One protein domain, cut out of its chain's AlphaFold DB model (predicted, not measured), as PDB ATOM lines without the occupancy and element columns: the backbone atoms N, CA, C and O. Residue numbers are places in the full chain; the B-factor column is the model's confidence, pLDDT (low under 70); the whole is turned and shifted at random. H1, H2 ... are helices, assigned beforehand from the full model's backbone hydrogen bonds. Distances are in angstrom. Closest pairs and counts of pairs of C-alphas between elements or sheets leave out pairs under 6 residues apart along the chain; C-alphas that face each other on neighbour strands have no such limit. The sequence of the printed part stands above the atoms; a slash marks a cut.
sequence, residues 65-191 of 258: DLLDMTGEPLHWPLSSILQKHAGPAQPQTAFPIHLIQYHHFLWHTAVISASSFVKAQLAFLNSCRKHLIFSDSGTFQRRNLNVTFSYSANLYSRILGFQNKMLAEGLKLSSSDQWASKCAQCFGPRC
ATOM      1  N   ASP A  65      80.756  79.713 139.992       62.56
ATOM      2  CA  ASP A  65      81.910  80.256 139.293       62.56
ATOM      3  C   ASP A  65      82.735  79.100 138.720       62.56
ATOM      4  O   ASP A  65      83.349  78.325 139.464       62.56
ATOM      5  N   LEU A  66      82.736  78.971 137.391       66.69
ATOM      6  CA  LEU A  66      83.637  78.068 136.687       66.69
ATOM      7  C   LEU A  66      84.971  78.779 136.451       66.69
ATOM      8  O   LEU A  66      85.053  79.790 135.751       66.69
ATOM      9  N   LEU A  67      86.031  78.239 137.045       70.38
ATOM     10  CA  LEU A  67      87.385  78.742 136.850       70.38
ATOM     11  C   LEU A  67      88.059  77.950 135.735       70.38
ATOM     12  O   LEU A  67      88.668  76.923 136.006       70.38
ATOM     13  N   ASP A  68      87.931  78.418 134.496       69.31
ATOM     14  CA  ASP A  68      88.622  77.858 133.329       69.31
ATOM     15  C   ASP A  68      89.833  78.710 132.900       69.31
ATOM     16  O   ASP A  68      89.967  79.867 133.304       69.31
ATOM     17  N   MET A  69      90.714  78.149 132.068       68.12
ATOM     18  CA  MET A  69      91.849  78.845 131.453       68.12
ATOM     19  C   MET A  69      91.410  80.011 130.566       68.12
ATOM     20  O   MET A  69      92.101  81.022 130.509       68.12
ATOM     21  N   THR A  70      90.267  79.887 129.891       61.72
ATOM     22  CA  THR A  70      89.785  80.893 128.930       61.72
ATOM     23  C   THR A  70      89.169  82.123 129.587       61.72
ATOM     24  O   THR A  70      88.982  83.142 128.933       61.72
ATOM     25  N   GLY A  71      88.890  82.076 130.891       52.72
ATOM     26  CA  GLY A  71      88.358  83.232 131.596       52.72
ATOM     27  C   GLY A  71      86.927  83.615 131.192       52.72
ATOM     28  O   GLY A  71      86.450  84.646 131.665       52.72
ATOM     29  N   GLU A  72      86.198  82.785 130.454       51.03
ATOM     30  CA  GLU A  72      84.769  82.989 130.198       51.03
ATOM     31  C   GLU A  72      83.927  82.325 131.303       51.03
ATOM     32  O   GLU A  72      84.205  81.181 131.683       51.03
ATOM     33  N   PRO A  73      82.916  83.010 131.875       46.94
ATOM     34  CA  PRO A  73      81.920  82.357 132.708       46.94
ATOM     35  C   PRO A  73      81.090  81.443 131.806       46.94
ATOM     36  O   PRO A  73      80.119  81.863 131.179       46.94
ATOM     37  N   LEU A  74      81.495  80.180 131.702       43.59
ATOM     38  CA  LEU A  74      80.701  79.204 130.979       43.59
ATOM     39  C   LEU A  74      79.395  79.010 131.760       43.59
ATOM     40  O   LEU A  74      79.394  78.428 132.847       43.59
ATOM     41  N   HIS A  75      78.289  79.514 131.206       39.09
ATOM     42  CA  HIS A  75      76.930  79.193 131.639       39.09
ATOM     43  C   HIS A  75      76.673  77.716 131.343       39.09
ATOM     44  O   HIS A  75      76.035  77.342 130.363       39.09
ATOM     45  N   TRP A  76      77.233  76.853 132.177       38.84
ATOM     46  CA  TRP A  76      77.027  75.430 132.079       38.84
ATOM     47  C   TRP A  76      75.957  75.019 133.085       38.84
ATOM     48  O   TRP A  76      76.106  75.310 134.277       38.84
ATOM     49  N   PRO A  77      74.909  74.284 132.679       36.22
ATOM     50  CA  PRO A  77      74.128  73.524 133.631       36.22
ATOM     51  C   PRO A  77      75.008  72.348 134.060       36.22
ATOM     52  O   PRO A  77      74.880  71.228 133.562       36.22
ATOM     53  N   LEU A  78      75.951  72.604 134.974       40.84
ATOM     54  CA  LEU A  78      76.718  71.552 135.631       40.84
ATOM     55  C   LEU A  78      75.725  70.881 136.546       40.84
ATOM     56  O   LEU A  78      75.628  71.186 137.728       40.84
ATOM     57  N   SER A  79      74.956  69.956 135.989       38.00
ATOM     58  CA  SER A  79      74.229  69.010 136.798       38.00
ATOM     59  C   SER A  79      75.249  68.023 137.378       38.00
ATOM     60  O   SER A  79      75.465  66.898 136.955       38.00
ATOM     61  N   SER A  80      75.957  68.545 138.374       39.19
ATOM     62  CA  SER A  80      76.147  67.889 139.652       39.19
ATOM     63  C   SER A  80      76.951  66.600 139.687       39.19
ATOM     64  O   SER A  80      76.718  65.778 140.565       39.19
ATOM     65  N   ILE A  81      77.964  66.462 138.833       41.97
ATOM     66  CA  ILE A  81      78.938  65.372 138.997       41.97
ATOM     67  C   ILE A  81      79.887  65.658 140.172       41.97
ATOM     68  O   ILE A  81      80.278  64.746 140.893       41.97
ATOM     69  N   LEU A  82      80.192  66.936 140.424       42.19
ATOM     70  CA  LEU A  82      80.960  67.366 141.601       42.19
ATOM     71  C   LEU A  82      80.145  68.241 142.566       42.19
ATOM     72  O   LEU A  82      80.493  68.340 143.740       42.19
ATOM     73  N   GLN A  83      79.018  68.818 142.120       39.38
ATOM     74  CA  GLN A  83      78.245  69.779 142.922       39.38
ATOM     75  C   GLN A  83      77.374  69.141 144.017       39.38
ATOM     76  O   GLN A  83      77.095  69.793 145.017       39.38
ATOM     77  N   LYS A  84      76.958  67.872 143.876       38.59
ATOM     78  CA  LYS A  84      76.165  67.186 144.918       38.59
ATOM     79  C   LYS A  84      77.012  66.391 145.909       38.59
ATOM     80  O   LYS A  84      76.473  65.809 146.848       38.59
ATOM     81  N   HIS A  85      78.316  66.331 145.669       39.81
ATOM     82  CA  HIS A  85      79.191  65.368 146.315       39.81
ATOM     83  C   HIS A  85      80.374  66.038 147.002       39.81
ATOM     84  O   HIS A  85      80.712  65.594 148.086       39.81
ATOM     85  N   ALA A  86      80.890  67.174 146.531       39.22
ATOM     86  CA  ALA A  86      81.726  68.034 147.371       39.22
ATOM     87  C   ALA A  86      80.911  68.547 148.584       39.22
ATOM     88  O   ALA A  86      80.129  69.483 148.451       39.22
ATOM     89  N   GLY A  87      81.010  67.916 149.758       38.56
ATOM     90  CA  GLY A  87      80.410  68.468 150.982       38.56
ATOM     91  C   GLY A  87      81.175  69.711 151.476       38.56
ATOM     92  O   GLY A  87      82.360  69.829 151.150       38.56
ATOM     93  N   PRO A  88      80.583  70.601 152.307       42.00
ATOM     94  CA  PRO A  88      79.179  70.751 152.710       42.00
ATOM     95  C   PRO A  88      78.449  71.857 151.904       42.00
ATOM     96  O   PRO A  88      79.087  72.704 151.299       42.00
ATOM     97  N   ALA A  89      77.110  71.819 151.908       46.34
ATOM     98  CA  ALA A  89      76.157  72.877 151.526       46.34
ATOM     99  C   ALA A  89      76.610  73.907 150.456       46.34
ATOM    100  O   ALA A  89      77.259  74.894 150.775       46.34
ATOM    101  N   GLN A  90      76.153  73.720 149.208       51.97
ATOM    102  CA  GLN A  90      76.295  74.663 148.082       51.97
ATOM    103  C   GLN A  90      77.749  74.972 147.684       51.97
ATOM    104  O   GLN A  90      78.343  75.949 148.141       51.97
ATOM    105  N   PRO A  91      78.341  74.195 146.762       55.31
ATOM    106  CA  PRO A  91      79.652  74.547 146.253       55.31
ATOM    107  C   PRO A  91      79.532  75.808 145.393       55.31
ATOM    108  O   PRO A  91      78.768  75.860 144.434       55.31
ATOM    109  N   GLN A  92      80.291  76.833 145.761       59.94
ATOM    110  CA  GLN A  92      80.282  78.144 145.100       59.94
ATOM    111  C   GLN A  92      81.262  78.213 143.919       59.94
ATOM    112  O   GLN A  92      81.288  79.184 143.165       59.94
ATOM    113  N   THR A  93      82.130  77.212 143.764       66.31
ATOM    114  CA  THR A  93      83.174  77.209 142.738       66.31
ATOM    115  C   THR A  93      83.398  75.805 142.209       66.31
ATOM    116  O   THR A  93      83.472  74.848 142.981       66.31
ATOM    117  N   ALA A  94      83.519  75.697 140.889       71.88
ATOM    118  CA  ALA A  94      83.832  74.465 140.188       71.88
ATOM    119  C   ALA A  94      85.078  74.655 139.317       71.88
ATOM    120  O   ALA A  94      85.342  75.738 138.794       71.88
ATOM    121  N   PHE A  95      85.832  73.573 139.148       77.94
ATOM    122  CA  PHE A  95      86.974  73.521 138.245       77.94
ATOM    123  C   PHE A  95      86.632  72.589 137.079       77.94
ATOM    124  O   PHE A  95      86.143  71.481 137.326       77.94
ATOM    125  N   PRO A  96      86.868  72.998 135.822       79.19
ATOM    126  CA  PRO A  96      86.699  72.109 134.688       79.19
ATOM    127  C   PRO A  96      87.733  70.985 134.763       79.19
ATOM    128  O   PRO A  96      88.854  71.161 135.248       79.19
ATOM    129  N   ILE A  97      87.353  69.813 134.262       83.00
ATOM    130  CA  ILE A  97      88.196  68.615 134.334       83.00
ATOM    131  C   ILE A  97      89.518  68.818 133.594       83.00
ATOM    132  O   ILE A  97      90.552  68.396 134.105       83.00
ATOM    133  N   HIS A  98      89.521  69.547 132.478       82.56
ATOM    134  CA  HIS A  98      90.738  69.896 131.742       82.56
ATOM    135  C   HIS A  98      91.742  70.683 132.569       82.56
ATOM    136  O   HIS A  98      92.937  70.434 132.461       82.56
ATOM    137  N   LEU A  99      91.279  71.599 133.421       85.81
ATOM    138  CA  LEU A  99      92.171  72.363 134.289       85.81
ATOM    139  C   LEU A  99      92.819  71.449 135.337       85.81
ATOM    140  O   LEU A  99      94.013  71.566 135.615       85.81
ATOM    141  N   ILE A 100      92.049  70.507 135.889       89.50
ATOM    142  CA  ILE A 100      92.563  69.519 136.846       89.50
ATOM    143  C   ILE A 100      93.552  68.564 136.156       89.50
ATOM    144  O   ILE A 100      94.615  68.279 136.709       89.50
ATOM    145  N   GLN A 101      93.243  68.110 134.937       90.38
ATOM    146  CA  GLN A 101      94.132  67.296 134.102       90.38
ATOM    147  C   GLN A 101      95.434  68.032 133.785       90.38
ATOM    148  O   GLN A 101      96.516  67.471 133.941       90.38
ATOM    149  N   TYR A 102      95.342  69.300 133.390       91.12
ATOM    150  CA  TYR A 102      96.501  70.128 133.087       91.12
ATOM    151  C   TYR A 102      97.420  70.273 134.303       91.12
ATOM    152  O   TYR A 102      98.620  70.017 134.207       91.12
ATOM    153  N   HIS A 103      96.854  70.569 135.477       93.00
ATOM    154  CA  HIS A 103      97.610  70.562 136.727       93.00
ATOM    155  C   HIS A 103      98.248  69.199 137.018       93.00
ATOM    156  O   HIS A 103      99.401  69.150 137.431       93.00
ATOM    157  N   HIS A 104      97.534  68.090 136.806       93.56
ATOM    158  CA  HIS A 104      98.085  66.752 137.025       93.56
ATOM    159  C   HIS A 104      99.330  66.496 136.162       93.56
ATOM    160  O   HIS A 104     100.340  66.014 136.678       93.56
ATOM    161  N   PHE A 105      99.306  66.880 134.883       93.00
ATOM    162  CA  PHE A 105     100.485  66.780 134.021       93.00
ATOM    163  C   PHE A 105     101.631  67.671 134.500       93.00
ATOM    164  O   PHE A 105     102.767  67.207 134.572       93.00
ATOM    165  N   LEU A 106     101.346  68.918 134.880       93.12
ATOM    166  CA  LEU A 106     102.349  69.835 135.428       93.12
ATOM    167  C   LEU A 106     102.963  69.335 136.738       93.12
ATOM    168  O   LEU A 106     104.159  69.495 136.965       93.12
ATOM    169  N   TRP A 107     102.165  68.714 137.605       93.12
ATOM    170  CA  TRP A 107     102.659  68.093 138.828       93.12
ATOM    171  C   TRP A 107     103.637  66.956 138.512       93.12
ATOM    172  O   TRP A 107     104.704  66.881 139.112       93.12
ATOM    173  N   HIS A 108     103.317  66.113 137.529       88.38
ATOM    174  CA  HIS A 108     104.182  65.001 137.136       88.38
ATOM    175  C   HIS A 108     105.476  65.427 136.434       88.38
ATOM    176  O   HIS A 108     106.481  64.732 136.567       88.38
ATOM    177  N   THR A 109     105.469  66.532 135.687       91.00
ATOM    178  CA  THR A 109     106.634  66.969 134.898       91.00
ATOM    179  C   THR A 109     107.495  68.008 135.605       91.00
ATOM    180  O   THR A 109     108.711  68.000 135.444       91.00
ATOM    181  N   ALA A 110     106.881  68.895 136.389       91.69
ATOM    182  CA  ALA A 110     107.532  70.061 136.980       91.69
ATOM    183  C   ALA A 110     107.317  70.182 138.499       91.69
ATOM    184  O   ALA A 110     107.776  71.152 139.098       91.69
ATOM    185  N   VAL A 111     106.641  69.215 139.137       91.88
ATOM    186  CA  VAL A 111     106.433  69.174 140.601       91.88
ATOM    187  C   VAL A 111     105.741  70.453 141.114       91.88
ATOM    188  O   VAL A 111     105.999  70.957 142.206       91.88
ATOM    189  N   ILE A 112     104.828  71.008 140.308       91.81
ATOM    190  CA  ILE A 112     104.089  72.227 140.659       91.81
ATOM    191  C   ILE A 112     103.032  71.919 141.717       91.81
ATOM    192  O   ILE A 112     102.077  71.189 141.466       91.81
ATOM    193  N   SER A 113     103.165  72.526 142.895       92.25
ATOM    194  CA  SER A 113     102.171  72.372 143.956       92.25
ATOM    195  C   SER A 113     100.816  72.980 143.574       92.25
ATOM    196  O   SER A 113     100.745  74.026 142.921       92.25
ATOM    197  N   ALA A 114      99.732  72.389 144.088       88.88
ATOM    198  CA  ALA A 114      98.367  72.891 143.915       88.88
ATOM    199  C   ALA A 114      98.225  74.375 144.300       88.88
ATOM    200  O   ALA A 114      97.558  75.142 143.610       88.88
ATOM    201  N   SER A 115      98.900  74.806 145.370       88.94
ATOM    202  CA  SER A 115      98.880  76.202 145.817       88.94
ATOM    203  C   SER A 115      99.582  77.150 144.844       88.94
ATOM    204  O   SER A 115      99.097  78.256 144.613       88.94
ATOM    205  N   SER A 116     100.705  76.734 144.252       90.56
ATOM    206  CA  SER A 116     101.419  77.529 143.246       90.56
ATOM    207  C   SER A 116     100.614  77.623 141.956       90.56
ATOM    208  O   SER A 116     100.470  78.709 141.401       90.56
ATOM    209  N   PHE A 117     100.018  76.508 141.533       91.56
ATOM    210  CA  PHE A 117      99.156  76.457 140.359       91.56
ATOM    211  C   PHE A 117      97.932  77.367 140.501       91.56
ATOM    212  O   PHE A 117      97.691  78.212 139.645       91.56
ATOM    213  N   VAL A 118      97.198  77.270 141.615       88.31
ATOM    214  CA  VAL A 118      96.022  78.116 141.877       88.31
ATOM    215  C   VAL A 118      96.400  79.594 141.938       88.31
ATOM    216  O   VAL A 118      95.696  80.425 141.368       88.31
ATOM    217  N   LYS A 119      97.527  79.941 142.578       88.06
ATOM    218  CA  LYS A 119      98.040  81.321 142.594       88.06
ATOM    219  C   LYS A 119      98.345  81.833 141.188       88.06
ATOM    220  O   LYS A 119      97.939  82.947 140.868       88.06
ATOM    221  N   ALA A 120      99.028  81.038 140.365       89.06
ATOM    222  CA  ALA A 120      99.345  81.397 138.986       89.06
ATOM    223  C   ALA A 120      98.070  81.564 138.146       89.06
ATOM    224  O   ALA A 120      97.918  82.578 137.470       89.06
ATOM    225  N   GLN A 121      97.117  80.636 138.267       85.31
ATOM    226  CA  GLN A 121      95.828  80.699 137.580       85.31
ATOM    227  C   GLN A 121      95.039  81.954 137.972       85.31
ATOM    228  O   GLN A 121      94.528  82.664 137.113       85.31
ATOM    229  N   LEU A 122      94.967  82.268 139.267       81.94
ATOM    230  CA  LEU A 122      94.325  83.488 139.760       81.94
ATOM    231  C   LEU A 122      95.023  84.750 139.255       81.94
ATOM    232  O   LEU A 122      94.347  85.692 138.859       81.94
ATOM    233  N   ALA A 123      96.357  84.790 139.280       84.25
ATOM    234  CA  ALA A 123      97.122  85.927 138.777       84.25
ATOM    235  C   ALA A 123      96.872  86.148 137.280       84.25
ATOM    236  O   ALA A 123      96.592  87.274 136.872       84.25
ATOM    237  N   PHE A 124      96.884  85.070 136.491       84.50
ATOM    238  CA  PHE A 124      96.553  85.099 135.071       84.50
ATOM    239  C   PHE A 124      95.126  85.613 134.839       84.50
ATOM    240  O   PHE A 124      94.939  86.617 134.156       84.50
ATOM    241  N   LEU A 125      94.121  85.023 135.493       78.50
ATOM    242  CA  LEU A 125      92.723  85.438 135.344       78.50
ATOM    243  C   LEU A 125      92.485  86.892 135.767       78.50
ATOM    244  O   LEU A 125      91.753  87.610 135.090       78.50
ATOM    245  N   ASN A 126      93.122  87.347 136.847       76.81
ATOM    246  CA  ASN A 126      93.044  88.741 137.286       76.81
ATOM    247  C   ASN A 126      93.743  89.703 136.314       76.81
ATOM    248  O   ASN A 126      93.385  90.873 136.273       76.81
ATOM    249  N   SER A 127      94.733  89.241 135.542       78.69
ATOM    250  CA  SER A 127      95.367  90.059 134.498       78.69
ATOM    251  C   SER A 127      94.491  90.192 133.251       78.69
ATOM    252  O   SER A 127      94.494  91.232 132.599       78.69
ATOM    253  N   CYS A 128      93.701  89.158 132.945       70.38
ATOM    254  CA  CYS A 128      92.816  89.132 131.785       70.38
ATOM    255  C   CYS A 128      91.447  89.781 132.057       70.38
ATOM    256  O   CYS A 128      90.773  90.197 131.117       70.38
ATOM    257  N   ARG A 129      91.013  89.870 133.322       66.94
ATOM    258  CA  ARG A 129      89.675  90.348 133.711       66.94
ATOM    259  C   ARG A 129      89.738  91.651 134.511       66.94
ATOM    260  O   ARG A 129      90.579  91.827 135.380       66.94
ATOM    261  N   LYS A 130      88.753  92.533 134.297       55.12
ATOM    262  CA  LYS A 130      88.543  93.742 135.124       55.12
ATOM    263  C   LYS A 130      87.846  93.453 136.466       55.12
ATOM    264  O   LYS A 130      87.847  94.314 137.338       55.12
ATOM    265  N   HIS A 131      87.251  92.265 136.634       54.62
ATOM    266  CA  HIS A 131      86.504  91.879 137.835       54.62
ATOM    267  C   HIS A 131      87.281  90.838 138.651       54.62
ATOM    268  O   HIS A 131      87.569  89.741 138.172       54.62
ATOM    269  N   LEU A 132      87.605  91.187 139.896       56.19
ATOM    270  CA  LEU A 132      88.271  90.300 140.847       56.19
ATOM    271  C   LEU A 132      87.292  89.220 141.340       56.19
ATOM    272  O   LEU A 132      86.107  89.480 141.542       56.19
ATOM    273  N   ILE A 133      87.782  87.996 141.550       58.69
ATOM    274  CA  ILE A 133      86.991  86.906 142.144       58.69
ATOM    275  C   ILE A 133      86.934  87.132 143.666       58.69
ATOM    276  O   ILE A 133      87.892  86.826 144.383       58.69
ATOM    277  N   PHE A 134      85.833  87.699 144.166       53.81
ATOM    278  CA  PHE A 134      85.613  87.980 145.593       53.81
ATOM    279  C   PHE A 134      84.764  86.902 146.278       53.81
ATOM    280  O   PHE A 134      83.945  86.247 145.633       53.81
ATOM    281  N   SER A 135      84.949  86.693 147.587       51.56
ATOM    282  CA  SER A 135      83.997  85.926 148.405       51.56
ATOM    283  C   SER A 135      82.653  86.644 148.487       51.56
ATOM    284  O   SER A 135      82.623  87.863 148.596       51.56
ATOM    285  N   ASP A 136      81.561  85.880 148.467       49.75
ATOM    286  CA  ASP A 136      80.187  86.404 148.540       49.75
ATOM    287  C   ASP A 136      79.784  86.823 149.970       49.75
ATOM    288  O   ASP A 136      78.768  87.472 150.206       49.75
ATOM    289  N   SER A 137      80.609  86.490 150.970       46.75
ATOM    290  CA  SER A 137      80.510  87.108 152.290       46.75
ATOM    291  C   SER A 137      80.888  88.574 152.132       46.75
ATOM    292  O   SER A 137      81.992  88.823 151.676       46.75
ATOM    293  N   GLY A 138      80.043  89.533 152.524       45.38
ATOM    294  CA  GLY A 138      80.260  90.990 152.375       45.38
ATOM    295  C   GLY A 138      81.564  91.577 152.955       45.38
ATOM    296  O   GLY A 138      81.761  92.787 152.974       45.38
ATOM    297  N   THR A 139      82.474  90.732 153.426       49.72
ATOM    298  CA  THR A 139      83.897  90.988 153.574       49.72
ATOM    299  C   THR A 139      84.600  90.783 152.220       49.72
ATOM    300  O   THR A 139      84.578  89.698 151.652       49.72
ATOM    301  N   PHE A 140      85.287  91.803 151.695       50.81
ATOM    302  CA  PHE A 140      86.098  91.737 150.462       50.81
ATOM    303  C   PHE A 140      87.338  90.814 150.578       50.81
ATOM    304  O   PHE A 140      88.446  91.165 150.167       50.81
ATOM    305  N   GLN A 141      87.204  89.635 151.183       53.66
ATOM    306  CA  GLN A 141      88.261  88.646 151.279       53.66
ATOM    307  C   GLN A 141      88.383  87.872 149.962       53.66
ATOM    308  O   GLN A 141      87.420  87.579 149.252       53.66
ATOM    309  N   ARG A 142      89.623  87.544 149.598       58.44
ATOM    310  CA  ARG A 142      89.886  86.652 148.466       58.44
ATOM    311  C   ARG A 142      89.462  85.240 148.862       58.44
ATOM    312  O   ARG A 142      89.878  84.756 149.915       58.44
ATOM    313  N   ARG A 143      88.676  84.568 148.015       65.25
ATOM    314  CA  ARG A 143      88.284  83.168 148.248       65.25
ATOM    315  C   ARG A 143      89.526  82.285 148.362       65.25
ATOM    316  O   ARG A 143      90.433  82.371 147.530       65.25
ATOM    317  N   ASN A 144      89.559  81.397 149.357       70.88
ATOM    318  CA  ASN A 144      90.622  80.401 149.466       70.88
ATOM    319  C   ASN A 144      90.338  79.212 148.537       70.88
ATOM    320  O   ASN A 144      89.833  78.171 148.949       70.88
ATOM    321  N   LEU A 145      90.688  79.380 147.264       77.31
ATOM    322  CA  LEU A 145      90.516  78.354 146.235       77.31
ATOM    323  C   LEU A 145      91.524  77.205 146.350       77.31
ATOM    324  O   LEU A 145      91.297  76.145 145.772       77.31
ATOM    325  N   ASN A 146      92.609  77.383 147.113       80.12
ATOM    326  CA  ASN A 146      93.640  76.356 147.267       80.12
ATOM    327  C   ASN A 146      93.066  75.087 147.895       80.12
ATOM    328  O   ASN A 146      93.404  73.988 147.464       80.12
ATOM    329  N   VAL A 147      92.193  75.239 148.892       79.12
ATOM    330  CA  VAL A 147      91.591  74.109 149.607       79.12
ATOM    331  C   VAL A 147      90.689  73.315 148.662       79.12
ATOM    332  O   VAL A 147      90.915  72.126 148.448       79.12
ATOM    333  N   THR A 148      89.727  73.983 148.021       78.31
ATOM    334  CA  THR A 148      88.785  73.346 147.089       78.31
ATOM    335  C   THR A 148      89.499  72.706 145.896       78.31
ATOM    336  O   THR A 148      89.170  71.586 145.498       78.31
ATOM    337  N   PHE A 149      90.512  73.378 145.343       84.44
ATOM    338  CA  PHE A 149      91.307  72.825 144.251       84.44
ATOM    339  C   PHE A 149      92.126  71.608 144.693       84.44
ATOM    340  O   PHE A 149      92.147  70.606 143.986       84.44
ATOM    341  N   SER A 150      92.748  71.649 145.876       86.25
ATOM    342  CA  SER A 150      93.526  70.516 146.402       86.25
ATOM    343  C   SER A 150      92.656  69.272 146.588       86.25
ATOM    344  O   SER A 150      93.071  68.182 146.201       86.25
ATOM    345  N   TYR A 151      91.429  69.424 147.100       82.56
ATOM    346  CA  TYR A 151      90.471  68.315 147.163       82.56
ATOM    347  C   TYR A 151      90.108  67.786 145.772       82.56
ATOM    348  O   TYR A 151      90.103  66.575 145.561       82.56
ATOM    349  N   SER A 152      89.879  68.678 144.805       84.94
ATOM    350  CA  SER A 152      89.563  68.296 143.421       84.94
ATOM    351  C   SER A 152      90.717  67.529 142.756       84.94
ATOM    352  O   SER A 152      90.499  66.485 142.143       84.94
ATOM    353  N   ALA A 153      91.955  68.001 142.925       88.50
ATOM    354  CA  ALA A 153      93.159  67.350 142.415       88.50
ATOM    355  C   ALA A 153      93.425  65.997 143.097       88.50
ATOM    356  O   ALA A 153      93.827  65.033 142.437       88.50
ATOM    357  N   ASN A 154      93.164  65.895 144.407       88.31
ATOM    358  CA  ASN A 154      93.260  64.631 145.134       88.31
ATOM    359  C   ASN A 154      92.220  63.624 144.632       88.31
ATOM    360  O   ASN A 154      92.590  62.501 144.297       88.31
ATOM    361  N   LEU A 155      90.953  64.035 144.503       87.06
ATOM    362  CA  LEU A 155      89.888  63.186 143.971       87.06
ATOM    363  C   LEU A 155      90.227  62.696 142.559       87.06
ATOM    364  O   LEU A 155      90.099  61.507 142.283       87.06
ATOM    365  N   TYR A 156      90.723  63.576 141.689       89.81
ATOM    366  CA  TYR A 156      91.163  63.190 140.348       89.81
ATOM    367  C   TYR A 156      92.294  62.151 140.372       89.81
ATOM    368  O   TYR A 156      92.237  61.156 139.651       89.81
ATOM    369  N   SER A 157      93.278  62.317 141.258       90.31
ATOM    370  CA  SER A 157      94.358  61.335 141.431       90.31
ATOM    371  C   SER A 157      93.825  59.968 141.877       90.31
ATOM    372  O   SER A 157      94.288  58.935 141.393       90.31
ATOM    373  N   ARG A 158      92.809  59.945 142.752       90.12
ATOM    374  CA  ARG A 158      92.138  58.702 143.166       90.12
ATOM    375  C   ARG A 158      91.354  58.068 142.017       90.12
ATOM    376  O   ARG A 158      91.465  56.862 141.825       90.12
ATOM    377  N   ILE A 159      90.640  58.861 141.214       90.44
ATOM    378  CA  ILE A 159      89.941  58.391 140.003       90.44
ATOM    379  C   ILE A 159      90.920  57.692 139.050       90.44
ATOM    380  O   ILE A 159      90.639  56.585 138.596       90.44
ATOM    381  N   LEU A 160      92.090  58.287 138.796       91.69
ATOM    382  CA  LEU A 160      93.133  57.658 137.978       91.69
ATOM    383  C   LEU A 160      93.653  56.356 138.601       91.69
ATOM    384  O   LEU A 160      93.888  55.378 137.891       91.69
ATOM    385  N   GLY A 161      93.801  56.319 139.927       91.31
ATOM    386  CA  GLY A 161      94.135  55.102 140.667       91.31
ATOM    387  C   GLY A 161      93.113  53.984 140.444       91.31
ATOM    388  O   GLY A 161      93.493  52.867 140.094       91.31
ATOM    389  N   PHE A 162      91.818  54.289 140.568       90.62
ATOM    390  CA  PHE A 162      90.748  53.329 140.292       90.62
ATOM    391  C   PHE A 162      90.724  52.890 138.834       90.62
ATOM    392  O   PHE A 162      90.601  51.699 138.571       90.62
ATOM    393  N   GLN A 163      90.892  53.813 137.887       90.81
ATOM    394  CA  GLN A 163      90.937  53.485 136.464       90.81
ATOM    395  C   GLN A 163      92.084  52.516 136.143       90.81
ATOM    396  O   GLN A 163      91.868  51.513 135.466       90.81
ATOM    397  N   ASN A 164      93.282  52.770 136.677       90.00
ATOM    398  CA  ASN A 164      94.431  51.879 136.514       90.00
ATOM    399  C   ASN A 164      94.190  50.512 137.163       90.00
ATOM    400  O   ASN A 164      94.526  49.491 136.570       90.00
ATOM    401  N   LYS A 165      93.576  50.482 138.352       91.12
ATOM    402  CA  LYS A 165      93.221  49.235 139.036       91.12
ATOM    403  C   LYS A 165      92.207  48.419 138.231       91.12
ATOM    404  O   LYS A 165      92.435  47.238 138.001       91.12
ATOM    405  N   MET A 166      91.144  49.054 137.739       91.00
ATOM    406  CA  MET A 166      90.137  48.414 136.886       91.00
ATOM    407  C   MET A 166      90.750  47.864 135.595       91.00
ATOM    408  O   MET A 166      90.416  46.757 135.183       91.00
ATOM    409  N   LEU A 167      91.659  48.615 134.965       89.94
ATOM    410  CA  LEU A 167      92.378  48.164 133.772       89.94
ATOM    411  C   LEU A 167      93.264  46.951 134.081       89.94
ATOM    412  O   LEU A 167      93.233  45.967 133.346       89.94
ATOM    413  N   ALA A 168      94.029  47.010 135.173       90.50
ATOM    414  CA  ALA A 168      94.912  45.928 135.588       90.50
ATOM    415  C   ALA A 168      94.137  44.646 135.919       90.50
ATOM    416  O   ALA A 168      94.520  43.570 135.467       90.50
ATOM    417  N   GLU A 169      93.026  44.760 136.646       93.00
ATOM    418  CA  GLU A 169      92.147  43.632 136.968       93.00
ATOM    419  C   GLU A 169      91.462  43.073 135.713       93.00
ATOM    420  O   GLU A 169      91.468  41.861 135.496       93.00
ATOM    421  N   GLY A 170      90.925  43.942 134.850       91.31
ATOM    422  CA  GLY A 170      90.228  43.544 133.625       91.31
ATOM    423  C   GLY A 170      91.130  42.833 132.614       91.31
ATOM    424  O   GLY A 170      90.713  41.857 131.994       91.31
ATOM    425  N   LEU A 171      92.381  43.280 132.487       91.94
ATOM    426  CA  LEU A 171      93.393  42.651 131.634       91.94
ATOM    427  C   LEU A 171      94.160  41.517 132.333       91.94
ATOM    428  O   LEU A 171      95.009  40.890 131.704       91.94
ATOM    429  N   LYS A 172      93.873  41.241 133.615       92.00
ATOM    430  CA  LYS A 172      94.591  40.262 134.452       92.00
ATOM    431  C   LYS A 172      96.110  40.487 134.454       92.00
ATOM    432  O   LYS A 172      96.881  39.529 134.401       92.00
ATOM    433  N   LEU A 173      96.537  41.751 134.506       89.75
ATOM    434  CA  LEU A 173      97.952  42.119 134.495       89.75
ATOM    435  C   LEU A 173      98.645  41.603 135.754       89.75
ATOM    436  O   LEU A 173      98.221  41.899 136.876       89.75
ATOM    437  N   SER A 174      99.754  40.893 135.568       87.25
ATOM    438  CA  SER A 174     100.626  40.528 136.678       87.25
ATOM    439  C   SER A 174     101.315  41.771 137.250       87.25
ATOM    440  O   SER A 174     101.417  42.815 136.598       87.25
ATOM    441  N   SER A 175     101.858  41.663 138.465       85.38
ATOM    442  CA  SER A 175     102.689  42.734 139.029       85.38
ATOM    443  C   SER A 175     103.869  43.077 138.111       85.38
ATOM    444  O   SER A 175     104.229  44.246 138.000       85.38
ATOM    445  N   SER A 176     104.438  42.087 137.409       84.56
ATOM    446  CA  SER A 176     105.529  42.309 136.450       84.56
ATOM    447  C   SER A 176     105.081  43.172 135.273       84.56
ATOM    448  O   SER A 176     105.803  44.087 134.896       84.56
ATOM    449  N   ASP A 177     103.880  42.940 134.739       86.00
ATOM    450  CA  ASP A 177     103.335  43.722 133.621       86.00
ATOM    451  C   ASP A 177     103.080  45.176 134.033       86.00
ATOM    452  O   ASP A 177     103.393  46.119 133.301       86.00
ATOM    453  N   GLN A 178     102.571  45.376 135.252       85.94
ATOM    454  CA  GLN A 178     102.362  46.712 135.806       85.94
ATOM    455  C   GLN A 178     103.689  47.465 135.968       85.94
ATOM    456  O   GLN A 178     103.783  48.631 135.584       85.94
ATOM    457  N   TRP A 179     104.739  46.807 136.461       87.31
ATOM    458  CA  TRP A 179     106.073  47.407 136.553       87.31
ATOM    459  C   TRP A 179     106.730  47.620 135.185       87.31
ATOM    460  O   TRP A 179     107.376  48.649 134.970       87.31
ATOM    461  N   ALA A 180     106.515  46.710 134.233       87.69
ATOM    462  CA  ALA A 180     106.998  46.842 132.862       87.69
ATOM    463  C   ALA A 180     106.396  48.069 132.160       87.69
ATOM    464  O   ALA A 180     107.087  48.718 131.381       87.69
ATOM    465  N   SER A 181     105.159  48.457 132.495       84.75
ATOM    466  CA  SER A 181     104.556  49.706 131.997       84.75
ATOM    467  C   SER A 181     105.285  50.975 132.470       84.75
ATOM    468  O   SER A 181     105.210  52.010 131.812       84.75
ATOM    469  N   LYS A 182     105.992  50.912 133.609       85.44
ATOM    470  CA  LYS A 182     106.765  52.031 134.176       85.44
ATOM    471  C   LYS A 182     108.215  52.021 133.707       85.44
ATOM    472  O   LYS A 182     108.746  53.062 133.341       85.44
ATOM    473  N   CYS A 183     108.848  50.850 133.718       85.31
ATOM    474  CA  CYS A 183     110.181  50.639 133.170       85.31
ATOM    475  C   CYS A 183     110.232  49.290 132.446       85.31
ATOM    476  O   CYS A 183     110.553  48.260 133.044       85.31
ATOM    477  N   ALA A 184     109.982  49.301 131.135       82.69
ATOM    478  CA  ALA A 184     110.083  48.099 130.306       82.69
ATOM    479  C   ALA A 184     111.516  47.541 130.285       82.69
ATOM    480  O   ALA A 184     111.717  46.333 130.221       82.69
ATOM    481  N   GLN A 185     112.523  48.410 130.414       81.81
ATOM    482  CA  GLN A 185     113.925  48.003 130.487       81.81
ATOM    483  C   GLN A 185     114.228  47.156 131.732       81.81
ATOM    484  O   GLN A 185     115.027  46.225 131.656       81.81
ATOM    485  N   CYS A 186     113.597  47.488 132.861       82.69
ATOM    486  CA  CYS A 186     113.866  46.898 134.168       82.69
ATOM    487  C   CYS A 186     113.018  45.638 134.414       82.69
ATOM    488  O   CYS A 186     113.512  44.660 134.970       82.69
ATOM    489  N   PHE A 187     111.745  45.674 134.002       81.62
ATOM    490  CA  PHE A 187     110.728  44.679 134.368       81.62
ATOM    491  C   PHE A 187     110.029  44.031 133.165       81.62
ATOM    492  O   PHE A 187     109.165  43.175 133.343       81.62
ATOM    493  N   GLY A 188     110.374  44.441 131.943       79.12
ATOM    494  CA  GLY A 188     109.871  43.825 130.721       79.12
ATOM    495  C   GLY A 188     110.612  42.529 130.362       79.12
ATOM    496  O   GLY A 188     111.692  42.249 130.897       79.12
ATOM    497  N   PRO A 189     110.059  41.728 129.436       74.81
ATOM    498  CA  PRO A 189     110.710  40.515 128.960       74.81
ATOM    499  C   PRO A 189     112.080  40.838 128.350       74.81
ATOM    500  O   PRO A 189     112.204  41.731 127.512       74.81
ATOM    501  N   ARG A 190     113.119  40.081 128.717       66.50
ATOM    502  CA  ARG A 190     114.484  40.243 128.179       66.50
ATOM    503  C   ARG A 190     114.669  39.587 126.805       66.50
ATOM    504  O   ARG A 190     115.750  39.087 126.503       66.50
ATOM    505  N   CYS A 191     113.619  39.532 125.989       49.81
ATOM    506  CA  CYS A 191     113.661  38.836 124.709       49.81
ATOM    507  C   CYS A 191     114.654  39.535 123.764       49.81
ATOM    508  O   CYS A 191     114.491  40.712 123.454       49.81
TER     509      CYS A 191
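What this domain is: This is residues 65 to 191 of the 258 residues of the protein "CxC1 domain-containing protein" of Puccinia sorghi (UniProt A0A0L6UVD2). One long helix, H3, is the shaft between two ends: H1, H2 and long loops gather loosely round its first part, and the short H4 and H5 make a small head beyond its last residues. Residues 158 to 163 of H3 stand free between these ends. You will find 127 printed residues with five named helices, in the order H1 to H5, and no named strand, an all-helix class. The whole is a loose rod, spanning 66 by 30 by 22 A, with a radius of gyration of the C-alphas of 18.9 A.

How they stand to each other: Begin with H3, residues 145 to 170. Its residues 152 to 157 touch residues 100 to 104 of H1, residues 97 to 110, about perpendicular at 85 degrees; the closest C-alphas, of Ile 100 and Ala 153, are 6.0 A apart. Residues 114 to 118 of H2, residues 114 to 128, touch residues 145 to 153 of H3, closest at the C-alphas of Ser 115 and Asn 146, 5.4 A; the helices run opposite ways at a steep tilt of 59 degrees. At the far end, H4, residues 175 to 180, touches H5, residues 184 to 187, with the C-alphas of Ala 180 and Phe 187 closest, 4.6 A. H4 is close to H3 but not clearly touching, 7.5 A between the C-alphas of Ala 168 and Gln 178. H1 and H2 are apart from H4 and H5. In H1 to H4 every O i to N i+4 pair is within hydrogen-bond range; H5 is too short for one.

Where its parts are: Find C-alpha 145 at (90.516, 78.354, 146.235); from there H3 runs 37.0 A to C-alpha 170 at (90.228, 43.544, 133.625). H1 measures 19.6 A, H2 21.0 A, H4 8.6 A and H5 5.3 A.

The domain as a whole: The printed part has no cut. The link from H2 to H3 is long, 16 residues. Look for pLDDT under 70 at residues 65 to 66, 68 to 93, 129 to 143 and 190 to 191.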